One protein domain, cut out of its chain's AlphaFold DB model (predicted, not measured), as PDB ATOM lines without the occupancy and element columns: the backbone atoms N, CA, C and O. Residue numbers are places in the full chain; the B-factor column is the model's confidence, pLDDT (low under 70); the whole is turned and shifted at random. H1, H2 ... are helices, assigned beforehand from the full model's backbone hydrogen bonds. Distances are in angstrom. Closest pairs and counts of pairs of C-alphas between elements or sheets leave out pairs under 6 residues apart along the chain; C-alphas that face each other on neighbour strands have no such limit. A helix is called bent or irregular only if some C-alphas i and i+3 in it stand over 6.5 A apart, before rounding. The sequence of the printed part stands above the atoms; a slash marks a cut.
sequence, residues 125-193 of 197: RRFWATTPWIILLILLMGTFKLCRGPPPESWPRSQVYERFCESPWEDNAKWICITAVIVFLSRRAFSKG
ATOM      1  N   ARG A 125     -32.244  56.570  -5.371       84.62
ATOM      2  CA  ARG A 125     -33.698  56.717  -5.371       84.62
ATOM      3  C   ARG A 125     -34.334  56.196  -6.662       84.62
ATOM      4  O   ARG A 125     -35.296  55.439  -6.576       84.62
ATOM      5  N   ARG A 126     -33.825  56.574  -7.841       83.44
ATOM      6  CA  ARG A 126     -34.293  56.041  -9.137       83.44
ATOM      7  C   ARG A 126     -33.946  54.563  -9.301       83.44
ATOM      8  O   ARG A 126     -34.787  53.811  -9.774       83.44
ATOM      9  N   PHE A 127     -32.762  54.135  -8.869       85.62
ATOM     10  CA  PHE A 127     -32.346  52.733  -8.907       85.62
ATOM     11  C   PHE A 127     -33.324  51.855  -8.120       85.62
ATOM     12  O   PHE A 127     -33.987  51.010  -8.714       85.62
ATOM     13  N   TRP A 128     -33.527  52.145  -6.830       84.62
ATOM     14  CA  TRP A 128     -34.482  51.433  -5.974       84.62
ATOM     15  C   TRP A 128     -35.929  51.579  -6.446       84.62
ATOM     16  O   TRP A 128     -36.748  50.679  -6.250       84.62
ATOM     17  N   ALA A 129     -36.266  52.693  -7.102       83.25
ATOM     18  CA  ALA A 129     -37.573  52.853  -7.723       83.25
ATOM     19  C   ALA A 129     -37.798  51.904  -8.910       83.25
ATOM     20  O   ALA A 129     -38.946  51.533  -9.173       83.25
ATOM     21  N   THR A 130     -36.729  51.502  -9.590       87.25
ATOM     22  CA  THR A 130     -36.766  50.642 -10.777       87.25
ATOM     23  C   THR A 130     -36.486  49.172 -10.444       87.25
ATOM     24  O   THR A 130     -36.966  48.292 -11.155       87.25
ATOM     25  N   THR A 131     -35.801  48.874  -9.332       87.31
ATOM     26  CA  THR A 131     -35.440  47.509  -8.902       87.31
ATOM     27  C   THR A 131     -36.596  46.496  -8.952       87.31
ATOM     28  O   THR A 131     -36.378  45.416  -9.498       87.31
ATOM     29  N   PRO A 132     -37.830  46.791  -8.484       82.56
ATOM     30  CA  PRO A 132     -38.939  45.834  -8.565       82.56
ATOM     31  C   PRO A 132     -39.269  45.394  -9.992       82.56
ATOM     32  O   PRO A 132     -39.550  44.224 -10.232       82.56
ATOM     33  N   TRP A 133     -39.205  46.329 -10.942       84.69
ATOM     34  CA  TRP A 133     -39.485  46.063 -12.349       84.69
ATOM     35  C   TRP A 133     -38.388  45.216 -12.983       84.69
ATOM     36  O   TRP A 133     -38.687  44.312 -13.755       84.69
ATOM     37  N   ILE A 134     -37.129  45.460 -12.610       85.44
ATOM     38  CA  ILE A 134     -35.992  44.651 -13.058       85.44
ATOM     39  C   ILE A 134     -36.107  43.223 -12.513       85.44
ATOM     40  O   ILE A 134     -35.950  42.274 -13.272       85.44
ATOM     41  N   ILE A 135     -36.436  43.054 -11.227       84.19
ATOM     42  CA  ILE A 135     -36.648  41.729 -10.623       84.19
ATOM     43  C   ILE A 135     -37.798  41.003 -11.323       84.19
ATOM     44  O   ILE A 135     -37.648  39.844 -11.701       84.19
ATOM     45  N   LEU A 136     -38.923  41.685 -11.548       82.62
ATOM     46  CA  LEU A 136     -40.058  41.122 -12.274       82.62
ATOM     47  C   LEU A 136     -39.660  40.688 -13.692       82.62
ATOM     48  O   LEU A 136     -40.002  39.587 -14.111       82.62
ATOM     49  N   LEU A 137     -38.903  41.520 -14.410       85.81
ATOM     50  CA  LEU A 137     -38.411  41.205 -15.749       85.81
ATOM     51  C   LEU A 137     -37.493  39.976 -15.741       85.81
ATOM     52  O   LEU A 137     -37.651  39.102 -16.588       85.81
ATOM     53  N   ILE A 138     -36.568  39.883 -14.780       84.88
ATOM     54  CA  ILE A 138     -35.685  38.720 -14.614       84.88
ATOM     55  C   ILE A 138     -36.505  37.460 -14.336       84.88
ATOM     56  O   ILE A 138     -36.233  36.427 -14.940       84.88
ATOM     57  N   LEU A 139     -37.525  37.536 -13.476       81.88
ATOM     58  CA  LEU A 139     -38.405  36.401 -13.187       81.88
ATOM     59  C   LEU A 139     -39.177  35.959 -14.434       81.88
ATOM     60  O   LEU A 139     -39.189  34.773 -14.740       81.88
ATOM     61  N   LEU A 140     -39.756  36.896 -15.188       81.94
ATOM     62  CA  LEU A 140     -40.498  36.605 -16.420       81.94
ATOM     63  C   LEU A 140     -39.603  36.018 -17.523       81.94
ATOM     64  O   LEU A 140     -39.981  35.065 -18.198       81.94
ATOM     65  N   MET A 141     -38.406  36.575 -17.716       81.69
ATOM     66  CA  MET A 141     -37.444  36.071 -18.702       81.69
ATOM     67  C   MET A 141     -36.839  34.732 -18.275       81.69
ATOM     68  O   MET A 141     -36.621  33.858 -19.114       81.69
ATOM     69  N   GLY A 142     -36.588  34.565 -16.976       78.50
ATOM     70  CA  GLY A 142     -36.080  33.337 -16.380       78.50
ATOM     71  C   GLY A 142     -37.056  32.184 -16.565       78.50
ATOM     72  O   GLY A 142     -36.675  31.170 -17.138       78.50
ATOM     73  N   THR A 143     -38.323  32.350 -16.178       73.31
ATOM     74  CA  THR A 143     -39.341  31.304 -16.371       73.31
ATOM     75  C   THR A 143     -39.524  30.965 -17.846       73.31
ATOM     76  O   THR A 143     -39.524  29.794 -18.213       73.31
ATOM     77  N   PHE A 144     -39.564  31.967 -18.724       74.69
ATOM     78  CA  PHE A 144     -39.714  31.729 -20.157       74.69
ATOM     79  C   PHE A 144     -38.550  30.938 -20.774       74.69
ATOM     80  O   PHE A 144     -38.776  30.062 -21.610       74.69
ATOM     81  N   LYS A 145     -37.303  31.232 -20.382       72.81
ATOM     82  CA  LYS A 145     -36.131  30.495 -20.880       72.81
ATOM     83  C   LYS A 145     -35.994  29.107 -20.261       72.81
ATOM     84  O   LYS A 145     -35.589  28.192 -20.970       72.81
ATOM     85  N   LEU A 146     -36.337  28.947 -18.984       70.69
ATOM     86  CA  LEU A 146     -36.245  27.664 -18.281       70.69
ATOM     87  C   LEU A 146     -37.261  26.639 -18.802       70.69
ATOM     88  O   LEU A 146     -36.928  25.462 -18.895       70.69
ATOM     89  N   CYS A 147     -38.445  27.086 -19.225       69.19
ATOM     90  CA  CYS A 147     -39.505  26.196 -19.704       69.19
ATOM     91  C   CYS A 147     -39.430  25.858 -21.207       69.19
ATOM     92  O   CYS A 147     -40.241  25.073 -21.691       69.19
ATOM     93  N   ARG A 148     -38.507  26.454 -21.982       73.94
ATOM     94  CA  ARG A 148     -38.431  26.270 -23.451       73.94
ATOM     95  C   ARG A 148     -37.445  25.205 -23.935       73.94
ATOM     96  O   ARG A 148     -37.336  25.004 -25.143       73.94
ATOM     97  N   GLY A 149     -36.744  24.518 -23.041       71.50
ATOM     98  CA  GLY A 149     -35.812  23.458 -23.417       71.50
ATOM     99  C   GLY A 149     -35.594  22.449 -22.293       71.50
ATOM    100  O   GLY A 149     -35.932  22.743 -21.145       71.50
ATOM    101  N   PRO A 150     -35.037  21.267 -22.612       71.31
ATOM    102  CA  PRO A 150     -34.604  20.332 -21.587       71.31
ATOM    103  C   PRO A 150     -33.557  21.018 -20.693       71.31
ATOM    104  O   PRO A 150     -32.731  21.787 -21.203       71.31
ATOM    105  N   PRO A 151     -33.586  20.784 -19.371       69.31
ATOM    106  CA  PRO A 151     -32.602  21.372 -18.478       69.31
ATOM    107  C   PRO A 151     -31.196  20.910 -18.892       69.31
ATOM    108  O   PRO A 151     -31.037  19.766 -19.328       69.31
ATOM    109  N   PRO A 152     -30.161  21.760 -18.757       72.38
ATOM    110  CA  PRO A 152     -28.787  21.322 -18.954       72.38
ATOM    111  C   PRO A 152     -28.488  20.149 -18.015       72.38
ATOM    112  O   PRO A 152     -28.807  20.217 -16.831       72.38
ATOM    113  N   GLU A 153     -27.837  19.101 -18.518       73.69
ATOM    114  CA  GLU A 153     -27.520  17.880 -17.753       73.69
ATOM    115  C   GLU A 153     -26.686  18.161 -16.484       73.69
ATOM    116  O   GLU A 153     -26.717  17.403 -15.520       73.69
ATOM    117  N   SER A 154     -25.969  19.289 -16.472       75.25
ATOM    118  CA  SER A 154     -25.121  19.759 -15.373       75.25
ATOM    119  C   SER A 154     -25.848  20.582 -14.311       75.25
ATOM    120  O   SER A 154     -25.246  20.926 -13.291       75.25
ATOM    121  N   TRP A 155     -27.114  20.944 -14.524       68.81
ATOM    122  CA  TRP A 155     -27.868  21.668 -13.512       68.81
ATOM    123  C   TRP A 155     -28.371  20.687 -12.455       68.81
ATOM    124  O   TRP A 155     -29.064  19.726 -12.798       68.81
ATOM    125  N   PRO A 156     -28.083  20.923 -11.159       67.38
ATOM    126  CA  PRO A 156     -28.792  20.205 -10.119       67.38
ATOM    127  C   PRO A 156     -30.279  20.432 -10.374       67.38
ATOM    128  O   PRO A 156     -30.684  21.582 -10.576       67.38
ATOM    129  N   ARG A 157     -31.072  19.351 -10.401       66.06
ATOM    130  CA  ARG A 157     -32.536  19.426 -10.447       66.06
ATOM    131  C   ARG A 157     -32.998  20.163  -9.204       66.06
ATOM    132  O   ARG A 157     -33.258  19.589  -8.151       66.06
ATOM    133  N   SER A 158     -32.959  21.482  -9.286       71.06
ATOM    134  CA  SER A 158     -33.397  22.331  -8.208       71.06
ATOM    135  C   SER A 158     -34.899  22.134  -8.132       71.06
ATOM    136  O   SER A 158     -35.591  22.185  -9.149       71.06
ATOM    137  N   GLN A 159     -35.416  21.939  -6.924       69.31
ATOM    138  CA  GLN A 159     -36.861  21.872  -6.684       69.31
ATOM    139  C   GLN A 159     -37.592  23.104  -7.252       69.31
ATOM    140  O   GLN A 159     -38.791  23.068  -7.504       69.31
ATOM    141  N   VAL A 160     -36.858  24.201  -7.463       68.75
ATOM    142  CA  VAL A 160     -37.310  25.409  -8.152       68.75
ATOM    143  C   VAL A 160     -37.580  25.133  -9.634       68.75
ATOM    144  O   VAL A 160     -38.653  25.477 -10.109       68.75
ATOM    145  N   TYR A 161     -36.661  24.490 -10.359       71.94
ATOM    146  CA  TYR A 161     -36.856  24.151 -11.771       71.94
ATOM    147  C   TYR A 161     -38.064  23.234 -11.977       71.94
ATOM    148  O   TYR A 161     -38.930  23.564 -12.781       71.94
ATOM    149  N   GLU A 162     -38.150  22.137 -11.217       73.94
ATOM    150  CA  GLU A 162     -39.269  21.187 -11.307       73.94
ATOM    151  C   GLU A 162     -40.596  21.890 -10.999       73.94
ATOM    152  O   GLU A 162     -41.522  21.847 -11.802       73.94
ATOM    153  N   ARG A 163     -40.666  22.683  -9.918       73.06
ATOM    154  CA  ARG A 163     -41.886  23.444  -9.609       73.06
ATOM    155  C   ARG A 163     -42.266  24.448 -10.691       73.06
ATOM    156  O   ARG A 163     -43.449  24.561 -10.987       73.06
ATOM    157  N   PHE A 164     -41.316  25.186 -11.261       72.12
ATOM    158  CA  PHE A 164     -41.635  26.227 -12.243       72.12
ATOM    159  C   PHE A 164     -41.902  25.672 -13.645       72.12
ATOM    160  O   PHE A 164     -42.693  26.259 -14.376       72.12
ATOM    161  N   CYS A 165     -41.275  24.564 -14.039       74.81
ATOM    162  CA  CYS A 165     -41.415  24.029 -15.393       74.81
ATOM    163  C   CYS A 165     -42.519  22.973 -15.512       74.81
ATOM    164  O   CYS A 165     -43.102  22.846 -16.585       74.81
ATOM    165  N   GLU A 166     -42.825  22.242 -14.435       78.56
ATOM    166  CA  GLU A 166     -43.856  21.192 -14.448       78.56
ATOM    167  C   GLU A 166     -45.241  21.706 -14.027       78.56
ATOM    168  O   GLU A 166     -46.253  21.098 -14.373       78.56
ATOM    169  N   SER A 167     -45.314  22.837 -13.314       79.38
ATOM    170  CA  SER A 167     -46.602  23.449 -12.963       79.38
ATOM    171  C   SER A 167     -47.234  24.163 -14.164       79.38
ATOM    172  O   SER A 167     -46.512  24.773 -14.962       79.38
ATOM    173  N   PRO A 168     -48.578  24.184 -14.271       83.69
ATOM    174  CA  PRO A 168     -49.279  25.022 -15.237       83.69
ATOM    175  C   PRO A 168     -48.810  26.476 -15.150       83.69
ATOM    176  O   PRO A 168     -48.566  27.010 -14.061       83.69
ATOM    177  N   TRP A 169     -48.687  27.139 -16.301       78.81
ATOM    178  CA  TRP A 169     -48.180  28.512 -16.356       78.81
ATOM    179  C   TRP A 169     -49.031  29.454 -15.490       78.81
ATOM    180  O   TRP A 169     -48.492  30.372 -14.880       78.81
ATOM    181  N   GLU A 170     -50.335  29.201 -15.385       82.31
ATOM    182  CA  GLU A 170     -51.290  29.979 -14.604       82.31
ATOM    183  C   GLU A 170     -50.929  30.011 -13.116       82.31
ATOM    184  O   GLU A 170     -51.109  31.036 -12.454       82.31
ATOM    185  N   ASP A 171     -50.390  28.917 -12.578       81.88
ATOM    186  CA  ASP A 171     -49.968  28.852 -11.181       81.88
ATOM    187  C   ASP A 171     -48.644  29.590 -10.973       81.88
ATOM    188  O   ASP A 171     -48.502  30.354 -10.014       81.88
ATOM    189  N   ASN A 172     -47.718  29.485 -11.925       79.38
ATOM    190  CA  ASN A 172     -46.499  30.294 -11.930       79.38
ATOM    191  C   ASN A 172     -46.808  31.793 -12.057       79.38
ATOM    192  O   ASN A 172     -46.191  32.612 -11.376       79.38
ATOM    193  N   ALA A 173     -47.794  32.159 -12.877       79.81
ATOM    194  CA  ALA A 173     -48.261  33.530 -13.041       79.81
ATOM    195  C   ALA A 173     -48.782  34.096 -11.718       79.81
ATOM    196  O   ALA A 173     -48.400  35.201 -11.332       79.81
ATOM    197  N   LYS A 174     -49.592  33.318 -10.982       83.50
ATOM    198  CA  LYS A 174     -50.072  33.699  -9.644       83.50
ATOM    199  C   LYS A 174     -48.905  33.955  -8.697       83.50
ATOM    200  O   LYS A 174     -48.894  34.990  -8.036       83.50
ATOM    201  N   TRP A 175     -47.910  33.067  -8.658       81.31
ATOM    202  CA  TRP A 175     -46.724  33.255  -7.817       81.31
ATOM    203  C   TRP A 175     -45.930  34.504  -8.202       81.31
ATOM    204  O   TRP A 175     -45.595  35.292  -7.323       81.31
ATOM    205  N   ILE A 176     -45.710  34.750  -9.496       81.69
ATOM    206  CA  ILE A 176     -45.036  35.961  -9.984       81.69
ATOM    207  C   ILE A 176     -45.816  37.218  -9.581       81.69
ATOM    208  O   ILE A 176     -45.218  38.177  -9.090       81.69
ATOM    209  N   CYS A 177     -47.146  37.218  -9.724       81.88
ATOM    210  CA  CYS A 177     -48.000  38.325  -9.295       81.88
ATOM    211  C   CYS A 177     -47.937  38.546  -7.778       81.88
ATOM    212  O   CYS A 177     -47.787  39.685  -7.339       81.88
ATOM    213  N   ILE A 178     -47.997  37.480  -6.975       86.81
ATOM    214  CA  ILE A 178     -47.876  37.557  -5.513       86.81
ATOM    215  C   ILE A 178     -46.507  38.127  -5.127       86.81
ATOM    216  O   ILE A 178     -46.437  39.072  -4.342       86.81
ATOM    217  N   THR A 179     -45.420  37.619  -5.711       83.25
ATOM    218  CA  THR A 179     -44.062  38.121  -5.466       83.25
ATOM    219  C   THR A 179     -43.936  39.589  -5.863       83.25
ATOM    220  O   THR A 179     -43.419  40.385  -5.080       83.25
ATOM    221  N   ALA A 180     -44.459  39.985  -7.026       82.00
ATOM    222  CA  ALA A 180     -44.468  41.375  -7.470       82.00
ATOM    223  C   ALA A 180     -45.213  42.286  -6.484       82.00
ATOM    224  O   ALA A 180     -44.693  43.338  -6.113       82.00
ATOM    225  N   VAL A 181     -46.388  41.866  -6.004       86.25
ATOM    226  CA  VAL A 181     -47.168  42.602  -4.998       86.25
ATOM    227  C   VAL A 181     -46.398  42.713  -3.682       86.25
ATOM    228  O   VAL A 181     -46.308  43.809  -3.135       86.25
ATOM    229  N   ILE A 182     -45.789  41.628  -3.195       86.81
ATOM    230  CA  ILE A 182     -44.976  41.639  -1.967       86.81
ATOM    231  C   ILE A 182     -43.805  42.620  -2.103       86.81
ATOM    232  O   ILE A 182     -43.594  43.437  -1.207       86.81
ATOM    233  N   VAL A 183     -43.082  42.596  -3.228       83.06
ATOM    234  CA  VAL A 183     -41.973  43.527  -3.505       83.06
ATOM    235  C   VAL A 183     -42.469  44.979  -3.580       83.06
ATOM    236  O   VAL A 183     -41.809  45.901  -3.097       83.06
ATOM    237  N   PHE A 184     -43.654  45.213  -4.146       82.94
ATOM    238  CA  PHE A 184     -44.231  46.555  -4.237       82.94
ATOM    239  C   PHE A 184     -44.696  47.088  -2.872       82.94
ATOM    240  O   PHE A 184     -44.508  48.266  -2.552       82.94
ATOM    241  N   LEU A 185     -45.281  46.223  -2.040       85.06
ATOM    242  CA  LEU A 185     -45.738  46.564  -0.694       85.06
ATOM    243  C   LEU A 185     -44.567  46.770   0.274       85.06
ATOM    244  O   LEU A 185     -44.585  47.737   1.041       85.06
ATOM    245  N   SER A 186     -43.522  45.940   0.202       81.81
ATOM    246  CA  SER A 186     -42.310  46.103   1.014       81.81
ATOM    247  C   SER A 186     -41.584  47.411   0.686       81.81
ATOM    248  O   SER A 186     -41.162  48.124   1.597       81.81
ATOM    249  N   ARG A 187     -41.563  47.821  -0.591       74.81
ATOM    250  CA  ARG A 187     -41.080  49.147  -1.008       74.81
ATOM    251  C   ARG A 187     -41.861  50.283  -0.349       74.81
ATOM    252  O   ARG A 187     -41.252  51.243   0.119       74.81
ATOM    253  N   ARG A 188     -43.197  50.196  -0.303       78.00
ATOM    254  CA  ARG A 188     -44.048  51.226   0.320       78.00
ATOM    255  C   ARG A 188     -43.804  51.334   1.827       78.00
ATOM    256  O   ARG A 188     -43.865  52.437   2.371       78.00
ATOM    257  N   ALA A 189     -43.531  50.212   2.490       78.44
ATOM    258  CA  ALA A 189     -43.156  50.191   3.900       78.44
ATOM    259  C   ALA A 189     -41.771  50.830   4.116       78.44
ATOM    260  O   ALA A 189     -41.629  51.721   4.951       78.44
ATOM    261  N   PHE A 190     -40.783  50.465   3.294       75.00
ATOM    262  CA  PHE A 190     -39.413  50.978   3.380       75.00
ATOM    263  C   PHE A 190     -39.321  52.486   3.090       75.00
ATOM    264  O   PHE A 190     -38.685  53.229   3.835       75.00
ATOM    265  N   SER A 191     -40.043  52.981   2.077       72.69
ATOM    266  CA  SER A 191     -40.065  54.412   1.740       72.69
ATOM    267  C   SER A 191     -40.681  55.289   2.833       72.69
ATOM    268  O   SER A 191     -40.359  56.469   2.925       72.69
ATOM    269  N   LYS A 192     -41.584  54.734   3.653       74.88
ATOM    270  CA  LYS A 192     -42.173  55.446   4.797       74.88
ATOM    271  C   LYS A 192     -41.256  55.445   6.025       74.88
ATOM    272  O   LYS A 192     -41.366  56.356   6.838       74.88
ATOM    273  N   GLY A 193     -40.375  54.451   6.151       67.88
ATOM    274  CA  GLY A 193     -39.395  54.360   7.235       67.88
ATOM    275  C   GLY A 193     -38.232  55.341   7.076       67.88
ATOM    276  O   GLY A 193     -37.876  56.014   8.035       67.88
TER     277      GLY A 193
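Overview. This is residues 125 to 193 of the 197 residues of the protein "Hypothetical protein" of Noctiluca scintillans (UniProt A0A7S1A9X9). Two long helices, H1 and H3, lie side by side and run opposite ways, touching along their middle parts, and a short helix, H2, crosses the end where H1 finishes and H3 begins. Residues 152 to 160, of which 159 and 160 belong to H2, stick out from that same end. The printed part has 69 residues with three named helices, H1, H2 and H3 in that order, and no named strand; the class is all helix. The whole is loose, with a radius of gyration of the C-alphas of 14.7 A, and has the outline of a rod spanning 45 by 22 by 17 A.

Along the chain. H1 takes residues 125 to 146 and measures 31.9 A from first to last C-alpha, beginning at C-alpha 125 at (-33.698, 56.717, -5.371). It is irregular, with C-alphas 129 and 132 7.2 A apart, and has a kink of 32 degrees near residue 133. H2 takes residues 159 to 166, 10.5 A, and begins at C-alpha 159 at (-36.861, 21.872, -6.684). H3 takes residues 169 to 193, 36.1 A, and ends at C-alpha 193 at (-39.395, 54.360, 7.235).

Arrangement. H1 touches H3 with residues 132 to 140 alone, and H3 touches H1 with residues 176 to 184 alone. Their closest C-alphas, those of Pro 132 and Val 183, are 6.3 A apart. The two helices run opposite ways at a shallow tilt of 14 degrees. H1 touches H2 with residues 143 to 146 alone, and the closest C-alphas, of Thr 143 and Phe 164, are 6.9 A apart. H1 and H2 run the same way at a steep tilt of 63 degrees. H2 and H3 are close but not clearly touching, with the C-alphas of Phe 164 and Asn 172 closest at 6.3 A; they run opposite ways at a steep tilt of 50 degrees. In H2 and H3 every O i to N i+4 pair is within hydrogen-bond range; in H1 it is 16 of 18.

Size, cuts and confidence. The two C-alphas farthest apart, those of Glu 153 and Lys 192, are 46.2 A apart, while the first and last printed C-alphas are 14.0 A apart. The printed part has no cut. The link from H1 to H2, residues 147 to 158, is long, and the link from H2 to H3 is tight, with 2 residues. The mean pLDDT of the printed part is 78.4, and residues 147, 151, 155 to 157, 159 to 160 and 193 are under 70.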